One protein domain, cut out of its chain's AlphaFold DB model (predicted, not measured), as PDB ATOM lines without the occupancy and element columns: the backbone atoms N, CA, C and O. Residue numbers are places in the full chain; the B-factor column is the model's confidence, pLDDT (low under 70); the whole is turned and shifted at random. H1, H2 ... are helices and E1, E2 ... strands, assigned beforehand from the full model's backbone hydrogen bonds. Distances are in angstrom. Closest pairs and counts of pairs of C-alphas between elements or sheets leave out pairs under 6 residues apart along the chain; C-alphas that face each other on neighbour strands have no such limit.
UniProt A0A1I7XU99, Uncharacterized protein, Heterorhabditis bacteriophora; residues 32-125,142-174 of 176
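What this domain is: This is residues 32 to 125 and 142 to 174 of the 176 residues of an uncharacterized protein of Heterorhabditis bacteriophora (UniProt A0A1I7XU99). Two small sheets of three strands each, E1 E6 E5 and E2 E3 E4, face each other as a sandwich with their strands crossed, and a single helix, H1, lies off one end, on neither sheet. E1 and E2 come close at one side of the sandwich, while E4 and E5 stay apart; a long loop, residues 74 to 94, reaches the end far from H1. The printed part has 127 residues, with one named helix and six named strands in the order E1 E2 E3 E4 H1 E5 E6, and its class is mixed, helices and strands. Both sheets are antiparallel. The whole is only just compact, close to loose, with a radius of gyration of the C-alphas of 16.4 A, and its C-alphas span 50 by 29 by 24 A, an elongated outline.

How they stand to each other: E1, residues 32 to 34, is an edge strand and the antiparallel neighbour of E6, residues 164 to 174, with N 33 and O 169 at 2.9 A, within hydrogen-bond range. E2, residues 41 to 50, lies in the other sheet; the closest C-alphas of E1 and E2, those of Phe 32 and Gly 45, are 6.0 A apart. E2 bends by 74 degrees at residue 44. E2 and E3, residues 65 to 73, form an antiparallel hairpin, with N 44 and O 70 at 2.8 A. E3 and E4, residues 95 to 103, form another, with N 69 and O 99 at 2.8 A. E2, E3 and E4 are a meander, each strand the antiparallel neighbour of the one before, and their sheet is twisted. H1, residues 107 to 124, is not on either sheet and is apart from E1, E2, E3 and E6; every O i to N i+4 pair in its backbone is within hydrogen-bond range. E5, residues 148 to 156, forms a hairpin with E6, at 161 degrees between their directions, with N 151 and O 170 at 2.8 A. The two sheets form a sandwich, two sheets face to face, with 39 pairs of C-alphas within 10 A and their strands at 41 degrees. Between them, the closest C-alphas of E2 and E6, those of Val 41 and Leu 166, are 5.2 A apart, and E3 and E6 are near each other, with 5 pairs of C-alphas within 10 A.

Where its parts are: E1 begins at C-alpha 32, (32.149, 36.048, 11.724), and is 7.0 A from first to last C-alpha. E2 measures 24.9 A, E3 24.0 A and E4 25.4 A. H1, 25.8 A long, begins at C-alpha 107, (22.234, 40.114, 35.962). E5 measures 26.0 A. E6, the longest strand by residues, measures 27.0 A and ends at C-alpha 174, (31.200, 44.745, 24.092).

The domain as a whole: The two C-alphas farthest apart, those of Ser 76 and Ile 142, are 51.7 A apart. The centre of E6 is nearest to the mean of the C-alphas, at 5.3 A, and that of H1 is farthest, at 20.0 A. The links E2 to E3, of 14 residues, and E3 to E4, of 21 residues, are long; E1 to E2 and E5 to E6 are short, and E4 to H1 is tight. Residues 126 to 141 are not printed; they belong to the link across the cut, H1 to E5, and C-alphas 125 and 142 are 11.7 A apart. The mean pLDDT of the printed part is 79.1, and the model's confidence is low, under 70, at 23 residues, namely residues 77 to 88, 120 to 125 and 142 to 146.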
ATOM      1  N   PHE A  32      32.762  37.368  11.673       85.75
ATOM      2  CA  PHE A  32      32.149  36.048  11.724       85.75
ATOM      3  C   PHE A  32      33.026  35.061  10.965       85.75
ATOM      4  O   PHE A  32      33.372  35.289   9.808       85.75
ATOM      5  N   TYR A  33      33.352  33.954  11.620       82.94
ATOM      6  CA  TYR A  33      34.251  32.928  11.107       82.94
ATOM      7  C   TYR A  33      33.610  31.561  11.275       82.94
ATOM      8  O   TYR A  33      32.992  31.294  12.304       82.94
ATOM      9  N   GLN A  34      33.787  30.673  10.304       84.81
ATOM     10  CA  GLN A  34      33.459  29.262  10.470       84.81
ATOM     11  C   GLN A  34      34.724  28.525  10.916       84.81
ATOM     12  O   GLN A  34      35.719  28.562  10.202       84.81
ATOM     13  N   CYS A  35      34.713  27.878  12.085       77.12
ATOM     14  CA  CYS A  35      35.925  27.228  12.609       77.12
ATOM     15  C   CYS A  35      36.186  25.833  12.045       77.12
ATOM     16  O   CYS A  35      37.262  25.283  12.256       77.12
ATOM     17  N   LYS A  36      35.168  25.207  11.452       81.69
ATOM     18  CA  LYS A  36      35.234  23.831  10.965       81.69
ATOM     19  C   LYS A  36      34.625  23.781   9.578       81.69
ATOM     20  O   LYS A  36      33.470  24.161   9.415       81.69
ATOM     21  N   GLU A  37      35.393  23.336   8.592       77.81
ATOM     22  CA  GLU A  37      34.946  23.289   7.193       77.81
ATOM     23  C   GLU A  37      34.065  22.073   6.897       77.81
ATOM     24  O   GLU A  37      33.126  22.168   6.109       77.81
ATOM     25  N   ASP A  38      34.330  20.952   7.573       83.31
ATOM     26  CA  ASP A  38      33.560  19.714   7.451       83.31
ATOM     27  C   ASP A  38      32.317  19.751   8.353       83.31
ATOM     28  O   ASP A  38      32.230  19.087   9.394       83.31
ATOM     29  N   THR A  39      31.386  20.636   7.999       86.69
ATOM     30  CA  THR A  39      30.089  20.794   8.659       86.69
ATOM     31  C   THR A  39      28.964  20.783   7.628       86.69
ATOM     32  O   THR A  39      29.107  21.263   6.502       86.69
ATOM     33  N   THR A  40      27.803  20.243   8.002       88.12
ATOM     34  CA  THR A  40      26.632  20.175   7.105       88.12
ATOM     35  C   THR A  40      25.921  21.520   6.948       88.12
ATOM     36  O   THR A  40      25.119  21.696   6.032       88.12
ATOM     37  N   VAL A  41      26.221  22.488   7.813       87.94
ATOM     38  CA  VAL A  41      25.773  23.874   7.715       87.94
ATOM     39  C   VAL A  41      26.989  24.766   7.503       87.94
ATOM     40  O   VAL A  41      27.928  24.764   8.301       87.94
ATOM     41  N   ARG A  42      26.959  25.545   6.422       89.44
ATOM     42  CA  ARG A  42      27.995  26.511   6.048       89.44
ATOM     43  C   ARG A  42      27.551  27.927   6.388       89.44
ATOM     44  O   ARG A  42      26.445  28.315   6.029       89.44
ATOM     45  N   LEU A  43      28.419  28.696   7.029       88.62
ATOM     46  CA  LEU A  43      28.225  30.110   7.330       88.62
ATOM     47  C   LEU A  43      28.561  30.970   6.102       88.62
ATOM     48  O   LEU A  43      29.556  30.720   5.423       88.62
ATOM     49  N   HIS A  44      27.749  31.997   5.850       89.12
ATOM     50  CA  HIS A  44      27.974  33.047   4.840       89.12
ATOM     51  C   HIS A  44      28.169  34.437   5.454       89.12
ATOM     52  O   HIS A  44      28.790  35.297   4.835       89.12
ATOM     53  N   GLY A  45      27.690  34.638   6.681       87.94
ATOM     54  CA  GLY A  45      27.917  35.845   7.468       87.94
ATOM     55  C   GLY A  45      26.956  35.920   8.648       87.94
ATOM     56  O   GLY A  45      26.262  34.951   8.963       87.94
ATOM     57  N   GLY A  46      26.888  37.077   9.299       88.62
ATOM     58  CA  GLY A  46      25.932  37.280  10.380       88.62
ATOM     59  C   GLY A  46      25.776  38.727  10.818       88.62
ATOM     60  O   GLY A  46      26.430  39.621  10.301       88.62
ATOM     61  N   ALA A  47      24.871  38.990  11.743       89.00
ATOM     62  CA  ALA A  47      24.671  40.316  12.306       89.00
ATOM     63  C   ALA A  47      24.429  40.210  13.809       89.00
ATOM     64  O   ALA A  47      23.930  39.192  14.293       89.00
ATOM     65  N   LEU A  48      24.793  41.265  14.533       87.25
ATOM     66  CA  LEU A  48      24.484  41.435  15.947       87.25
ATOM     67  C   LEU A  48      23.605  42.669  16.092       87.25
ATOM     68  O   LEU A  48      23.977  43.730  15.597       87.25
ATOM     69  N   THR A  49      22.477  42.540  16.781       87.06
ATOM     70  CA  THR A  49      21.607  43.677  17.106       87.06
ATOM     71  C   THR A  49      21.112  43.567  18.544       87.06
ATOM     72  O   THR A  49      21.158  42.494  19.141       87.06
ATOM     73  N   ASN A  50      20.576  44.644  19.109       83.19
ATOM     74  CA  ASN A  50      19.749  44.542  20.316       83.19
ATOM     75  C   ASN A  50      18.315  44.061  19.973       83.19
ATOM     76  O   ASN A  50      17.994  43.787  18.808       83.19
ATOM     77  N   LEU A  51      17.426  43.975  20.973       79.56
ATOM     78  CA  LEU A  51      16.024  43.563  20.770       79.56
ATOM     79  C   LEU A  51      15.225  44.486  19.851       79.56
ATOM     80  O   LEU A  51      14.344  44.009  19.134       79.56
ATOM     81  N   THR A  52      15.537  45.783  19.836       81.00
ATOM     82  CA  THR A  52      14.862  46.759  18.972       81.00
ATOM     83  C   THR A  52      15.343  46.695  17.520       81.00
ATOM     84  O   THR A  52      14.814  47.418  16.681       81.00
ATOM     85  N   GLY A  53      16.313  45.823  17.210       78.75
ATOM     86  CA  GLY A  53      16.919  45.697  15.884       78.75
ATOM     87  C   GLY A  53      17.967  46.767  15.588       78.75
ATOM     88  O   GLY A  53      18.326  46.951  14.431       78.75
ATOM     89  N   ASP A  54      18.435  47.471  16.617       79.94
ATOM     90  CA  ASP A  54      19.515  48.437  16.500       79.94
ATOM     91  C   ASP A  54      20.864  47.699  16.472       79.94
ATOM     92  O   ASP A  54      21.146  46.854  17.329       79.94
ATOM     93  N   ASP A  55      21.655  47.993  15.444       79.31
ATOM     94  CA  ASP A  55      22.944  47.396  15.116       79.31
ATOM     95  C   ASP A  55      24.132  48.315  15.450       79.31
ATOM     96  O   ASP A  55      25.258  48.044  15.021       79.31
ATOM     97  N   HIS A  56      23.914  49.380  16.242       83.81
ATOM     98  CA  HIS A  56      25.004  50.214  16.741       83.81
ATOM     99  C   HIS A  56      26.086  49.352  17.401       83.81
ATOM    100  O   HIS A  56      25.850  48.554  18.311       83.81
ATOM    101  N   TYR A  57      27.308  49.558  16.921       81.00
ATOM    102  CA  TYR A  57      28.496  48.865  17.374       81.00
ATOM    103  C   TYR A  57      29.384  49.813  18.189       81.00
ATOM    104  O   TYR A  57      29.580  50.959  17.770       81.00
ATOM    105  N   PRO A  58      29.992  49.362  19.299       83.50
ATOM    106  CA  PRO A  58      29.930  48.022  19.903       83.50
ATOM    107  C   PRO A  58      28.577  47.686  20.547       83.50
ATOM    108  O   PRO A  58      27.845  48.570  20.983       83.50
ATOM    109  N   VAL A  59      28.284  46.390  20.666       80.00
ATOM    110  CA  VAL A  59      27.059  45.900  21.325       80.00
ATOM    111  C   VAL A  59      27.152  46.026  22.847       80.00
ATOM    112  O   VAL A  59      28.251  46.021  23.401       80.00
ATOM    113  N   THR A  60      26.017  46.091  23.548       81.06
ATOM    114  CA  THR A  60      25.985  46.156  25.022       81.06
ATOM    115  C   THR A  60      25.306  44.933  25.634       81.06
ATOM    116  O   THR A  60      24.373  44.393  25.050       81.06
ATOM    117  N   PHE A  61      25.749  44.514  26.824       78.69
ATOM    118  CA  PHE A  61      25.109  43.444  27.616       78.69
ATOM    119  C   PHE A  61      24.089  43.966  28.641       78.69
ATOM    120  O   PHE A  61      23.741  43.257  29.589       78.69
ATOM    121  N   ASN A  62      23.641  45.216  28.506       78.94
ATOM    122  CA  ASN A  62      22.559  45.734  29.348       78.94
ATOM    123  C   ASN A  62      21.203  45.155  28.942       78.94
ATOM    124  O   ASN A  62      20.352  44.955  29.803       78.94
ATOM    125  N   ASP A  63      21.057  44.843  27.656       80.62
ATOM    126  CA  ASP A  63      19.867  44.258  27.063       80.62
ATOM    127  C   ASP A  63      20.223  42.943  26.362       80.62
ATOM    128  O   ASP A  63      21.395  42.622  26.137       80.62
ATOM    129  N   SER A  64      19.196  42.185  25.993       85.50
ATOM    130  CA  SER A  64      19.358  40.992  25.175       85.50
ATOM    131  C   SER A  64      19.939  41.316  23.800       85.50
ATOM    132  O   SER A  64      19.533  42.273  23.130       85.50
ATOM    133  N   ILE A  65      20.848  40.458  23.353       86.88
ATOM    134  CA  ILE A  65      21.480  40.549  22.038       86.88
ATOM    135  C   ILE A  65      20.853  39.512  21.121       86.88
ATOM    136  O   ILE A  65      20.726  38.349  21.487       86.88
ATOM    137  N   ARG A  66      20.500  39.920  19.907       87.06
ATOM    138  CA  ARG A  66      20.043  39.045  18.831       87.06
ATOM    139  C   ARG A  66      21.191  38.796  17.872       87.06
ATOM    140  O   ARG A  66      21.899  39.720  17.472       87.06
ATOM    141  N   ILE A  67      21.371  37.534  17.519       88.25
ATOM    142  CA  ILE A  67      22.423  37.069  16.628       88.25
ATOM    143  C   ILE A  67      21.752  36.449  15.417       88.25
ATOM    144  O   ILE A  67      20.987  35.496  15.548       88.25
ATOM    145  N   PHE A  68      22.061  36.984  14.241       89.06
ATOM    146  CA  PHE A  68      21.599  36.467  12.962       89.06
ATOM    147  C   PHE A  68      22.763  35.789  12.261       89.06
ATOM    148  O   PHE A  68      23.826  36.390  12.136       89.06
ATOM    149  N   LEU A  69      22.565  34.571  11.774       88.62
ATOM    150  CA  LEU A  69      23.543  33.846  10.970       88.62
ATOM    151  C   LEU A  69      22.925  33.529   9.615       88.62
ATOM    152  O   LEU A  69      21.899  32.857   9.543       88.62
ATOM    153  N   ASP A  70      23.556  33.998   8.546       90.25
ATOM    154  CA  ASP A  70      23.232  33.581   7.186       90.25
ATOM    155  C   ASP A  70      23.971  32.280   6.904       90.25
ATOM    156  O   ASP A  70      25.204  32.240   6.920       90.25
ATOM    157  N   VAL A  71      23.222  31.203   6.692       89.06
ATOM    158  CA  VAL A  71      23.778  29.864   6.553       89.06
ATOM    159  C   VAL A  71      23.197  29.126   5.358       89.06
ATOM    160  O   VAL A  71      22.118  29.430   4.862       89.06
ATOM    161  N   THR A  72      23.903  28.108   4.882       90.19
ATOM    162  CA  THR A  72      23.368  27.117   3.947       90.19
ATOM    163  C   THR A  72      23.510  25.732   4.537       90.19
ATOM    164  O   THR A  72      24.618  25.318   4.860       90.19
ATOM    165  N   SER A  73      22.395  25.020   4.659       89.31
ATOM    166  CA  SER A  73      22.379  23.627   5.094       89.31
ATOM    167  C   SER A  73      22.382  22.695   3.884       89.31
ATOM    168  O   SER A  73      21.629  22.902   2.929       89.31
ATOM    169  N   SER A  74      23.212  21.656   3.925       87.62
ATOM    170  CA  SER A  74      23.138  20.487   3.041       87.62
ATOM    171  C   SER A  74      22.412  19.305   3.695       87.62
ATOM    172  O   SER A  74      22.155  18.297   3.036       87.62
ATOM    173  N   SER A  75      22.060  19.418   4.981       76.31
ATOM    174  CA  SER A  75      21.386  18.365   5.739       76.31
ATOM    175  C   SER A  75      19.912  18.252   5.353       76.31
ATOM    176  O   SER A  75      19.230  19.256   5.139       76.31
ATOM    177  N   SER A  76      19.399  17.019   5.300       73.00
ATOM    178  CA  SER A  76      17.965  16.747   5.163       73.00
ATOM    179  C   SER A  76      17.174  17.414   6.291       73.00
ATOM    180  O   SER A  76      17.690  17.536   7.400       73.00
ATOM    181  N   ARG A  77      15.913  17.793   6.033       66.81
ATOM    182  CA  ARG A  77      15.040  18.464   7.011       66.81
ATOM    183  C   ARG A  77      15.089  17.769   8.378       66.81
ATOM    184  O   ARG A  77      14.640  16.630   8.492       66.81
ATOM    185  N   ARG A  78      15.595  18.459   9.403       65.38
ATOM    186  CA  ARG A  78      15.700  17.938  10.774       65.38
ATOM    187  C   ARG A  78      15.002  18.879  11.752       65.38
ATOM    188  O   ARG A  78      15.266  20.079  11.767       65.38
ATOM    189  N   ASN A  79      14.084  18.311  12.533       58.94
ATOM    190  CA  ASN A  79      13.292  19.021  13.544       58.94
ATOM    191  C   ASN A  79      13.871  18.856  14.963       58.94
ATOM    192  O   ASN A  79      13.360  19.470  15.892       58.94
ATOM    193  N   ASP A  80      14.882  18.005  15.133       59.78
ATOM    194  CA  ASP A  80      15.336  17.511  16.439       59.78
ATOM    195  C   ASP A  80      16.535  18.301  16.979       59.78
ATOM    196  O   ASP A  80      17.562  17.745  17.356       59.78
ATOM    197  N   TYR A  81      16.438  19.627  16.943       64.56
ATOM    198  CA  TYR A  81      17.452  20.496  17.533       64.56
ATOM    199  C   TYR A  81      16.817  21.339  18.628       64.56
ATOM    200  O   TYR A  81      15.742  21.901  18.423       64.56
ATOM    201  N   ASP A  82      17.504  21.517  19.755       66.12
ATOM    202  CA  ASP A  82      17.014  22.378  20.843       66.12
ATOM    203  C   ASP A  82      16.806  23.823  20.379       66.12
ATOM    204  O   ASP A  82      15.838  24.479  20.777       66.12
ATOM    205  N   ILE A  83      17.644  24.284  19.438       67.56
ATOM    206  CA  ILE A  83      17.476  25.584  18.780       67.56
ATOM    207  C   ILE A  83      16.140  25.689  18.037       67.56
ATOM    208  O   ILE A  83      15.693  26.797  17.796       67.56
ATOM    209  N   CYS A  84      15.488  24.576  17.690       69.50
ATOM    210  CA  CYS A  84      14.231  24.533  16.947       69.50
ATOM    211  C   CYS A  84      12.973  24.521  17.813       69.50
ATOM    212  O   CYS A  84      11.881  24.665  17.268       69.50
ATOM    213  N   SER A  85      13.100  24.392  19.135       67.75
ATOM    214  CA  SER A  85      11.946  24.315  20.040       67.75
ATOM    215  C   SER A  85      11.055  25.567  20.001       67.75
ATOM    216  O   SER A  85       9.839  25.439  20.098       67.75
ATOM    217  N   ASN A  86      11.636  26.755  19.785       64.56
ATOM    218  CA  ASN A  86      10.925  28.043  19.731       64.56
ATOM    219  C   ASN A  86      11.423  28.971  18.607       64.56
ATOM    220  O   ASN A  86      11.257  30.189  18.673       64.56
ATOM    221  N   ASN A  87      12.067  28.417  17.582       67.69
ATOM    222  CA  ASN A  87      12.695  29.211  16.533       67.69
ATOM    223  C   ASN A  87      11.934  29.094  15.214       67.69
ATOM    224  O   ASN A  87      11.859  28.019  14.621       67.69
ATOM    225  N   ALA A  88      11.399  30.220  14.738       69.19
ATOM    226  CA  ALA A  88      10.652  30.299  13.482       69.19
ATOM    227  C   ALA A  88      11.497  29.948  12.241       69.19
ATOM    228  O   ALA A  88      10.942  29.687  11.175       69.19
ATOM    229  N   PHE A  89      12.826  29.925  12.372       72.31
ATOM    230  CA  PHE A  89      13.768  29.558  11.313       72.31
ATOM    231  C   PHE A  89      14.073  28.057  11.266       72.31
ATOM    232  O   PHE A  89      14.885  27.605  10.455       72.31
ATOM    233  N   CYS A  90      13.410  27.281  12.124       73.31
ATOM    234  CA  CYS A  90      13.428  25.835  12.091       73.31
ATOM    235  C   CYS A  90      12.180  25.245  11.418       73.31
ATOM    236  O   CYS A  90      11.105  25.846  11.434       73.31
ATOM    237  N   PRO A  91      12.288  24.028  10.862       75.69
ATOM    238  CA  PRO A  91      13.482  23.177  10.845       75.69
ATOM    239  C   PRO A  91      14.558  23.655   9.876       75.69
ATOM    240  O   PRO A  91      14.250  24.327   8.895       75.69
ATOM    241  N   LEU A  92      15.809  23.261  10.129       80.25
ATOM    242  CA  LEU A  92      16.866  23.432   9.134       80.25
ATOM    243  C   LEU A  92      16.506  22.606   7.905       80.25
ATOM    244  O   LEU A  92      16.310  21.392   8.008       80.25
ATOM    245  N   VAL A  93      16.401  23.263   6.756       84.12
ATOM    246  CA  VAL A  93      16.088  22.632   5.472       84.12
ATOM    247  C   VAL A  93      17.263  22.791   4.514       84.12
ATOM    248  O   VAL A  93      18.023  23.750   4.645       84.12
ATOM    249  N   PRO A  94      17.426  21.885   3.535       88.88
ATOM    250  CA  PRO A  94      18.418  22.074   2.488       88.88
ATOM    251  C   PRO A  94      18.243  23.434   1.800       88.88
ATOM    252  O   PRO A  94      17.149  23.762   1.337       88.88
ATOM    253  N   GLY A  95      19.325  24.206   1.708       89.88
ATOM    254  CA  GLY A  95      19.327  25.540   1.106       89.88
ATOM    255  C   GLY A  95      19.792  26.648   2.048       89.88
ATOM    256  O   GLY A  95      20.243  26.399   3.167       89.88
ATOM    257  N   ARG A  96      19.740  27.890   1.546       90.19
ATOM    258  CA  ARG A  96      20.184  29.091   2.265       90.19
ATOM    259  C   ARG A  96      19.059  29.649   3.132       90.19
ATOM    260  O   ARG A  96      17.958  29.873   2.635       90.19
ATOM    261  N   GLN A  97      19.353  29.899   4.400       88.00
ATOM    262  CA  GLN A  97      18.416  30.428   5.384       88.00
ATOM    263  C   GLN A  97      19.139  31.310   6.404       88.00
ATOM    264  O   GLN A  97      20.339  31.172   6.621       88.00
ATOM    265  N   VAL A  98      18.393  32.202   7.049       87.25
ATOM    266  CA  VAL A  98      18.886  32.967   8.198       87.25
ATOM    267  C   VAL A  98      18.409  32.268   9.462       87.25
ATOM    268  O   VAL A  98      17.235  31.926   9.552       87.25
ATOM    269  N   ILE A  99      19.308  32.040  10.414       85.06
ATOM    270  CA  ILE A  99      18.979  31.542  11.752       85.06
ATOM    271  C   ILE A  99      19.159  32.691  12.733       85.06
ATOM    272  O   ILE A  99      20.150  33.415  12.666       85.06
ATOM    273  N   GLU A 100      18.220  32.826  13.658       85.38
ATOM    274  CA  GLU A 100      18.279  33.806  14.733       85.38
ATOM    275  C   GLU A 100      18.321  33.115  16.094       85.38
ATOM    276  O   GLU A 100      17.610  32.136  16.310       85.38
ATOM    277  N   PHE A 101      19.102  33.642  17.029       81.12
ATOM    278  CA  PHE A 101      18.972  33.319  18.448       81.12
ATOM    279  C   PHE A 101      19.265  34.549  19.303       81.12
ATOM    280  O   PHE A 101      20.027  35.435  18.905       81.12
ATOM    281  N   SER A 102      18.645  34.606  20.480       81.94
ATOM    282  CA  SER A 102      18.883  35.649  21.469       81.94
ATOM    283  C   SER A 102      19.805  35.154  22.578       81.94
ATOM    284  O   SER A 102      19.749  34.002  23.009       81.94
ATOM    285  N   VAL A 103      20.666  36.050  23.043       82.44
ATOM    286  CA  VAL A 103      21.459  35.891  24.254       82.44
ATOM    287  C   VAL A 103      20.909  36.876  25.270       82.44
ATOM    288  O   VAL A 103      21.024  38.088  25.082       82.44
ATOM    289  N   ASP A 104      20.343  36.338  26.344       86.06
ATOM    290  CA  ASP A 104      19.778  37.103  27.453       86.06
ATOM    291  C   ASP A 104      20.746  37.021  28.645       86.06
ATOM    292  O   ASP A 104      20.666  36.086  29.452       86.06
ATOM    293  N   PRO A 105      21.732  37.934  28.753       83.62
ATOM    294  CA  PRO A 105      22.705  37.880  29.831       83.62
ATOM    295  C   PRO A 105      22.008  38.091  31.179       83.62
ATOM    296  O   PRO A 105      21.348  39.101  31.422       83.62
ATOM    297  N   THR A 106      22.156  37.127  32.089       87.19
ATOM    298  CA  THR A 106      21.586  37.261  33.437       87.19
ATOM    299  C   THR A 106      22.273  38.398  34.201       87.19
ATOM    300  O   THR A 106      23.469  38.630  34.007       87.19
ATOM    301  N   PRO A 107      21.602  39.061  35.164       88.06
ATOM    302  CA  PRO A 107      22.234  40.114  35.962       88.06
ATOM    303  C   PRO A 107      23.519  39.666  36.675       88.06
ATOM    304  O   PRO A 107      24.447  40.457  36.847       88.06
ATOM    305  N   LEU A 108      23.587  38.394  37.088       88.31
ATOM    306  CA  LEU A 108      24.787  37.800  37.678       88.31
ATOM    307  C   LEU A 108      25.910  37.667  36.648       88.31
ATOM    308  O   LEU A 108      27.035  38.073  36.935       88.31
ATOM    309  N   PHE A 109      25.601  37.160  35.452       85.94
ATOM    310  CA  PHE A 109      26.562  37.079  34.355       85.94
ATOM    311  C   PHE A 109      27.083  38.466  33.976       85.94
ATOM    312  O   PHE A 109      28.293  38.654  33.926       85.94
ATOM    313  N   THR A 110      26.208  39.461  33.811       85.25
ATOM    314  CA  THR A 110      26.612  40.833  33.467       85.25
ATOM    315  C   THR A 110      27.534  41.435  34.527       85.25
ATOM    316  O   THR A 110      28.530  42.072  34.190       85.25
ATOM    317  N   ARG A 111      27.262  41.208  35.821       86.94
ATOM    318  CA  ARG A 111      28.137  41.669  36.915       86.94
ATOM    319  C   ARG A 111      29.492  40.963  36.915       86.94
ATOM    320  O   ARG A 111      30.513  41.634  37.038       86.94
ATOM    321  N   LEU A 112      29.502  39.639  36.766       86.38
ATOM    322  CA  LEU A 112      30.734  38.855  36.689       86.38
ATOM    323  C   LEU A 112      31.573  39.273  35.477       86.38
ATOM    324  O   LEU A 112      32.770  39.514  35.598       86.38
ATOM    325  N   PHE A 113      30.934  39.428  34.322       84.56
ATOM    326  CA  PHE A 113      31.582  39.856  33.093       84.56
ATOM    327  C   PHE A 113      32.161  41.268  33.219       84.56
ATOM    328  O   PHE A 113      33.286  41.497  32.782       84.56
ATOM    329  N   ARG A 114      31.452  42.198  33.878       85.44
ATOM    330  CA  ARG A 114      31.987  43.530  34.203       85.44
ATOM    331  C   ARG A 114      33.247  43.458  35.053       85.44
ATOM    332  O   ARG A 114      34.211  44.147  34.740       85.44
ATOM    333  N   MET A 115      33.252  42.622  36.089       84.50
ATOM    334  CA  MET A 115      34.428  42.427  36.941       84.50
ATOM    335  C   MET A 115      35.625  41.926  36.120       84.50
ATOM    336  O   MET A 115      36.666  42.574  36.101       84.50
ATOM    337  N   ILE A 116      35.433  40.856  35.340       81.75
ATOM    338  CA  ILE A 116      36.484  40.280  34.483       81.75
ATOM    339  C   ILE A 116      36.969  41.294  33.437       81.75
ATOM    340  O   ILE A 116      38.169  41.417  33.202       81.75
ATOM    341  N   HIS A 117      36.060  42.042  32.804       81.12
ATOM    342  CA  HIS A 117      36.428  43.082  31.844       81.12
ATOM    343  C   HIS A 117      37.298  44.162  32.488       81.12
ATOM    344  O   HIS A 117      38.319  44.536  31.912       81.12
ATOM    345  N   HIS A 118      36.917  44.654  33.670       79.56
ATOM    346  CA  HIS A 118      37.694  45.655  34.398       79.56
ATOM    347  C   HIS A 118      39.103  45.156  34.727       79.56
ATOM    348  O   HIS A 118      40.068  45.897  34.524       79.56
ATOM    349  N   ASP A 119      39.244  43.903  35.155       72.19
ATOM    350  CA  ASP A 119      40.549  43.310  35.457       72.19
ATOM    351  C   ASP A 119      41.410  43.174  34.189       72.19
ATOM    352  O   ASP A 119      42.562  43.602  34.166       72.19
ATOM    353  N   LEU A 120      40.841  42.684  33.084       69.38
ATOM    354  CA  LEU A 120      41.562  42.539  31.814       69.38
ATOM    355  C   LEU A 120      41.995  43.885  31.211       69.38
ATOM    356  O   LEU A 120      43.124  44.025  30.736       69.38
ATOM    357  N   VAL A 121      41.113  44.889  31.228       66.62
ATOM    358  CA  VAL A 121      41.440  46.229  30.721       66.62
ATOM    359  C   VAL A 121      42.470  46.905  31.622       66.62
ATOM    360  O   VAL A 121      43.420  47.497  31.111       66.62
ATOM    361  N   SER A 122      42.331  46.797  32.948       59.69
ATOM    362  CA  SER A 122      43.263  47.432  33.889       59.69
ATOM    363  C   SER A 122      44.689  46.880  33.764       59.69
ATOM    364  O   SER A 122      45.643  47.662  33.754       59.69
ATOM    365  N   LEU A 123      44.852  45.572  33.538       54.00
ATOM    366  CA  LEU A 123      46.158  44.958  33.276       54.00
ATOM    367  C   LEU A 123      46.806  45.485  31.985       54.00
ATOM    368  O   LEU A 123      47.995  45.804  31.984       54.00
ATOM    369  N   ASN A 124      46.027  45.679  30.916       51.47
ATOM    370  CA  ASN A 124      46.526  46.245  29.655       51.47
ATOM    371  C   ASN A 124      46.859  47.745  29.745       51.47
ATOM    372  O   ASN A 124      47.713  48.231  29.004       51.47
ATOM    373  N   THR A 125      46.240  48.488  30.670       50.56
ATOM    374  CA  THR A 125      46.550  49.915  30.885       50.56
ATOM    375  C   THR A 125      47.860  50.172  31.627       50.56
ATOM    376  O   THR A 125      48.269  51.322  31.721       50.56
ATOM    377  N   ILE A 142      45.213  58.653  23.039       39.53
ATOM    378  CA  ILE A 142      44.648  57.536  22.273       39.53
ATOM    379  C   ILE A 142      44.145  56.504  23.289       39.53
ATOM    380  O   ILE A 142      44.860  55.597  23.700       39.53
ATOM    381  N   ARG A 143      42.909  56.690  23.762       40.44
ATOM    382  CA  ARG A 143      42.157  55.649  24.476       40.44
ATOM    383  C   ARG A 143      41.545  54.712  23.443       40.44
ATOM    384  O   ARG A 143      40.495  55.024  22.895       40.44
ATOM    385  N   THR A 144      42.147  53.555  23.215       46.00
ATOM    386  CA  THR A 144      41.509  52.486  22.434       46.00
ATOM    387  C   THR A 144      41.851  51.130  23.020       46.00
ATOM    388  O   THR A 144      42.703  50.437  22.492       46.00
ATOM    389  N   PHE A 145      41.169  50.725  24.092       52.69
ATOM    390  CA  PHE A 145      41.186  49.321  24.513       52.69
ATOM    391  C   PHE A 145      39.807  48.910  25.030       52.69
ATOM    392  O   PHE A 145      39.632  48.577  26.195       52.69
ATOM    393  N   GLN A 146      38.798  48.956  24.157       58.81
ATOM    394  CA  GLN A 146      37.667  48.052  24.351       58.81
ATOM    395  C   GLN A 146      38.186  46.643  24.067       58.81
ATOM    396  O   GLN A 146      38.654  46.373  22.958       58.81
ATOM    397  N   SER A 147      38.153  45.775  25.077       70.31
ATOM    398  CA  SER A 147      38.496  44.365  24.915       70.31
ATOM    399  C   SER A 147      37.615  43.747  23.833       70.31
ATOM    400  O   SER A 147      36.394  43.920  23.833       70.31
ATOM    401  N   ALA A 148      38.247  43.052  22.893       77.38
ATOM    402  CA  ALA A 148      37.538  42.232  21.932       77.38
ATOM    403  C   ALA A 148      37.295  40.846  22.534       77.38
ATOM    404  O   ALA A 148      38.142  40.293  23.232       77.38
ATOM    405  N   TYR A 149      36.124  40.307  22.244       81.44
ATOM    406  CA  TYR A 149      35.605  39.060  22.768       81.44
ATOM    407  C   TYR A 149      35.318  38.097  21.637       81.44
ATOM    408  O   TYR A 149      34.992  38.511  20.526       81.44
ATOM    409  N   GLN A 150      35.401  36.808  21.949       81.56
ATOM    410  CA  GLN A 150      35.018  35.739  21.044       81.56
ATOM    411  C   GLN A 150      33.813  34.996  21.612       81.56
ATOM    412  O   GLN A 150      33.839  34.532  22.750       81.56
ATOM    413  N   LEU A 151      32.762  34.884  20.809       83.06
ATOM    414  CA  LEU A 151      31.581  34.079  21.087       83.06
ATOM    415  C   LEU A 151      31.627  32.867  20.160       83.06
ATOM    416  O   LEU A 151      31.573  33.022  18.941       83.06
ATOM    417  N   ILE A 152      31.740  31.673  20.733       84.56
ATOM    418  CA  ILE A 152      31.787  30.422  19.973       84.56
ATOM    419  C   ILE A 152      30.389  29.805  19.970       84.56
ATOM    420  O   ILE A 152      29.813  29.537  21.022       84.56
ATOM    421  N   ILE A 153      29.857  29.561  18.776       84.38
ATOM    422  CA  ILE A 153      28.551  28.953  18.532       84.38
ATOM    423  C   ILE A 153      28.777  27.585  17.906       84.38
ATOM    424  O   ILE A 153      29.373  27.462  16.835       84.38
ATOM    425  N   ARG A 154      28.271  26.551  18.574       84.94
ATOM    426  CA  ARG A 154      28.325  25.170  18.099       84.94
ATOM    427  C   ARG A 154      26.914  24.631  18.012       84.94
ATOM    428  O   ARG A 154      26.268  24.436  19.037       84.94
ATOM    429  N   LEU A 155      26.451  24.394  16.791       81.94
ATOM    430  CA  LEU A 155      25.211  23.671  16.562       81.94
ATOM    431  C   LEU A 155      25.539  22.189  16.442       81.94
ATOM    432  O   LEU A 155      26.401  21.807  15.651       81.94
ATOM    433  N   ARG A 156      24.860  21.364  17.231       81.56
ATOM    434  CA  ARG A 156      25.095  19.923  17.307       81.56
ATOM    435  C   ARG A 156      23.811  19.171  17.050       81.56
ATOM    436  O   ARG A 156      22.724  19.688  17.299       81.56
ATOM    437  N   ASP A 157      23.971  17.962  16.540       76.44
ATOM    438  CA  ASP A 157      22.868  17.033  16.396       76.44
ATOM    439  C   ASP A 157      22.526  16.398  17.746       76.44
ATOM    440  O   ASP A 157      23.415  15.887  18.427       76.44
ATOM    441  N   ASN A 158      21.250  16.416  18.143       75.56
ATOM    442  CA  ASN A 158      20.829  15.825  19.416       75.56
ATOM    443  C   ASN A 158      21.043  14.302  19.416       75.56
ATOM    444  O   ASN A 158      21.417  13.734  20.444       75.56
ATOM    445  N   SER A 159      20.872  13.641  18.263       76.62
ATOM    446  CA  SER A 159      21.132  12.202  18.131       76.62
ATOM    447  C   SER A 159      22.623  11.855  18.103       76.62
ATOM    448  O   SER A 159      23.006  10.747  18.472       76.62
ATOM    449  N   GLU A 160      23.469  12.794  17.678       80.31
ATOM    450  CA  GLU A 160      24.916  12.618  17.551       80.31
ATOM    451  C   GLU A 160      25.643  13.862  18.097       80.31
ATOM    452  O   GLU A 160      26.086  14.715  17.328       80.31
ATOM    453  N   PRO A 161      25.830  13.994  19.424       73.62
ATOM    454  CA  PRO A 161      26.324  15.234  20.040       73.62
ATOM    455  C   PRO A 161      27.776  15.581  19.677       73.62
ATOM    456  O   PRO A 161      28.225  16.706  19.902       73.62
ATOM    457  N   PHE A 162      28.523  14.625  19.120       79.94
ATOM    458  CA  PHE A 162      29.873  14.838  18.591       79.94
ATOM    459  C   PHE A 162      29.873  15.318  17.133       79.94
ATOM    460  O   PHE A 162      30.908  15.752  16.627       79.94
ATOM    461  N   ASN A 163      28.722  15.260  16.461       79.38
ATOM    462  CA  ASN A 163      28.542  15.732  15.102       79.38
ATOM    463  C   ASN A 163      28.137  17.213  15.123       79.38
ATOM    464  O   ASN A 163      26.991  17.587  15.388       79.38
ATOM    465  N   GLU A 164      29.126  18.075  14.899       82.00
ATOM    466  CA  GLU A 164      28.925  19.519  14.814       82.00
ATOM    467  C   GLU A 164      28.396  19.891  13.428       82.00
ATOM    468  O   GLU A 164      29.084  19.773  12.416       82.00
ATOM    469  N   LEU A 165      27.154  20.362  13.405       84.62
ATOM    470  CA  LEU A 165      26.441  20.791  12.209       84.62
ATOM    471  C   LEU A 165      26.882  22.176  11.760       84.62
ATOM    472  O   LEU A 165      26.898  22.443  10.568       84.62
ATOM    473  N   LEU A 166      27.239  23.040  12.711       85.94
ATOM    474  CA  LEU A 166      27.833  24.352  12.486       85.94
ATOM    475  C   LEU A 166      28.829  24.624  13.606       85.94
ATOM    476  O   LEU A 166      28.505  24.435  14.779       85.94
ATOM    477  N   CYS A 167      29.994  25.152  13.252       86.31
ATOM    478  CA  CYS A 167      30.923  25.730  14.210       86.31
ATOM    479  C   CYS A 167      31.277  27.142  13.747       86.31
ATOM    480  O   CYS A 167      31.970  27.309  12.744       86.31
ATOM    481  N   ALA A 168      30.777  28.153  14.454       85.00
ATOM    482  CA  ALA A 168      30.960  29.556  14.118       85.00
ATOM    483  C   ALA A 168      31.569  30.326  15.293       85.00
ATOM    484  O   ALA A 168      31.277  30.045  16.452       85.00
ATOM    485  N   THR A 169      32.396  31.316  14.992       85.31
ATOM    486  CA  THR A 169      32.965  32.245  15.966       85.31
ATOM    487  C   THR A 169      32.607  33.659  15.577       85.31
ATOM    488  O   THR A 169      32.791  34.056  14.427       85.31
ATOM    489  N   ILE A 170      32.129  34.423  16.551       85.31
ATOM    490  CA  ILE A 170      31.882  35.851  16.415       85.31
ATOM    491  C   ILE A 170      32.924  36.580  17.237       85.31
ATOM    492  O   ILE A 170      32.987  36.420  18.455       85.31
ATOM    493  N   GLN A 171      33.722  37.404  16.578       84.06
ATOM    494  CA  GLN A 171      34.593  38.349  17.248       84.06
ATOM    495  C   GLN A 171      33.894  39.694  17.332       84.06
ATOM    496  O   GLN A 171      33.468  40.241  16.317       84.06
ATOM    497  N   THR A 172      33.760  40.236  18.534       83.94
ATOM    498  CA  THR A 172      33.008  41.470  18.759       83.94
ATOM    499  C   THR A 172      33.548  42.225  19.963       83.94
ATOM    500  O   THR A 172      34.146  41.641  20.863       83.94
ATOM    501  N   ARG A 173      33.344  43.536  20.002       83.56
ATOM    502  CA  ARG A 173      33.586  44.365  21.179       83.56
ATOM    503  C   ARG A 173      32.269  44.587  21.895       83.56
ATOM    504  O   ARG A 173      31.230  44.788  21.267       83.56
ATOM    505  N   ILE A 174      32.346  44.545  23.217       79.56
ATOM    506  CA  ILE A 174      31.200  44.745  24.092       79.56
ATOM    507  C   ILE A 174      31.447  46.002  24.912       79.56
ATOM    508  O   ILE A 174      32.494  46.146  25.547       79.56
TER     509      ILE A 174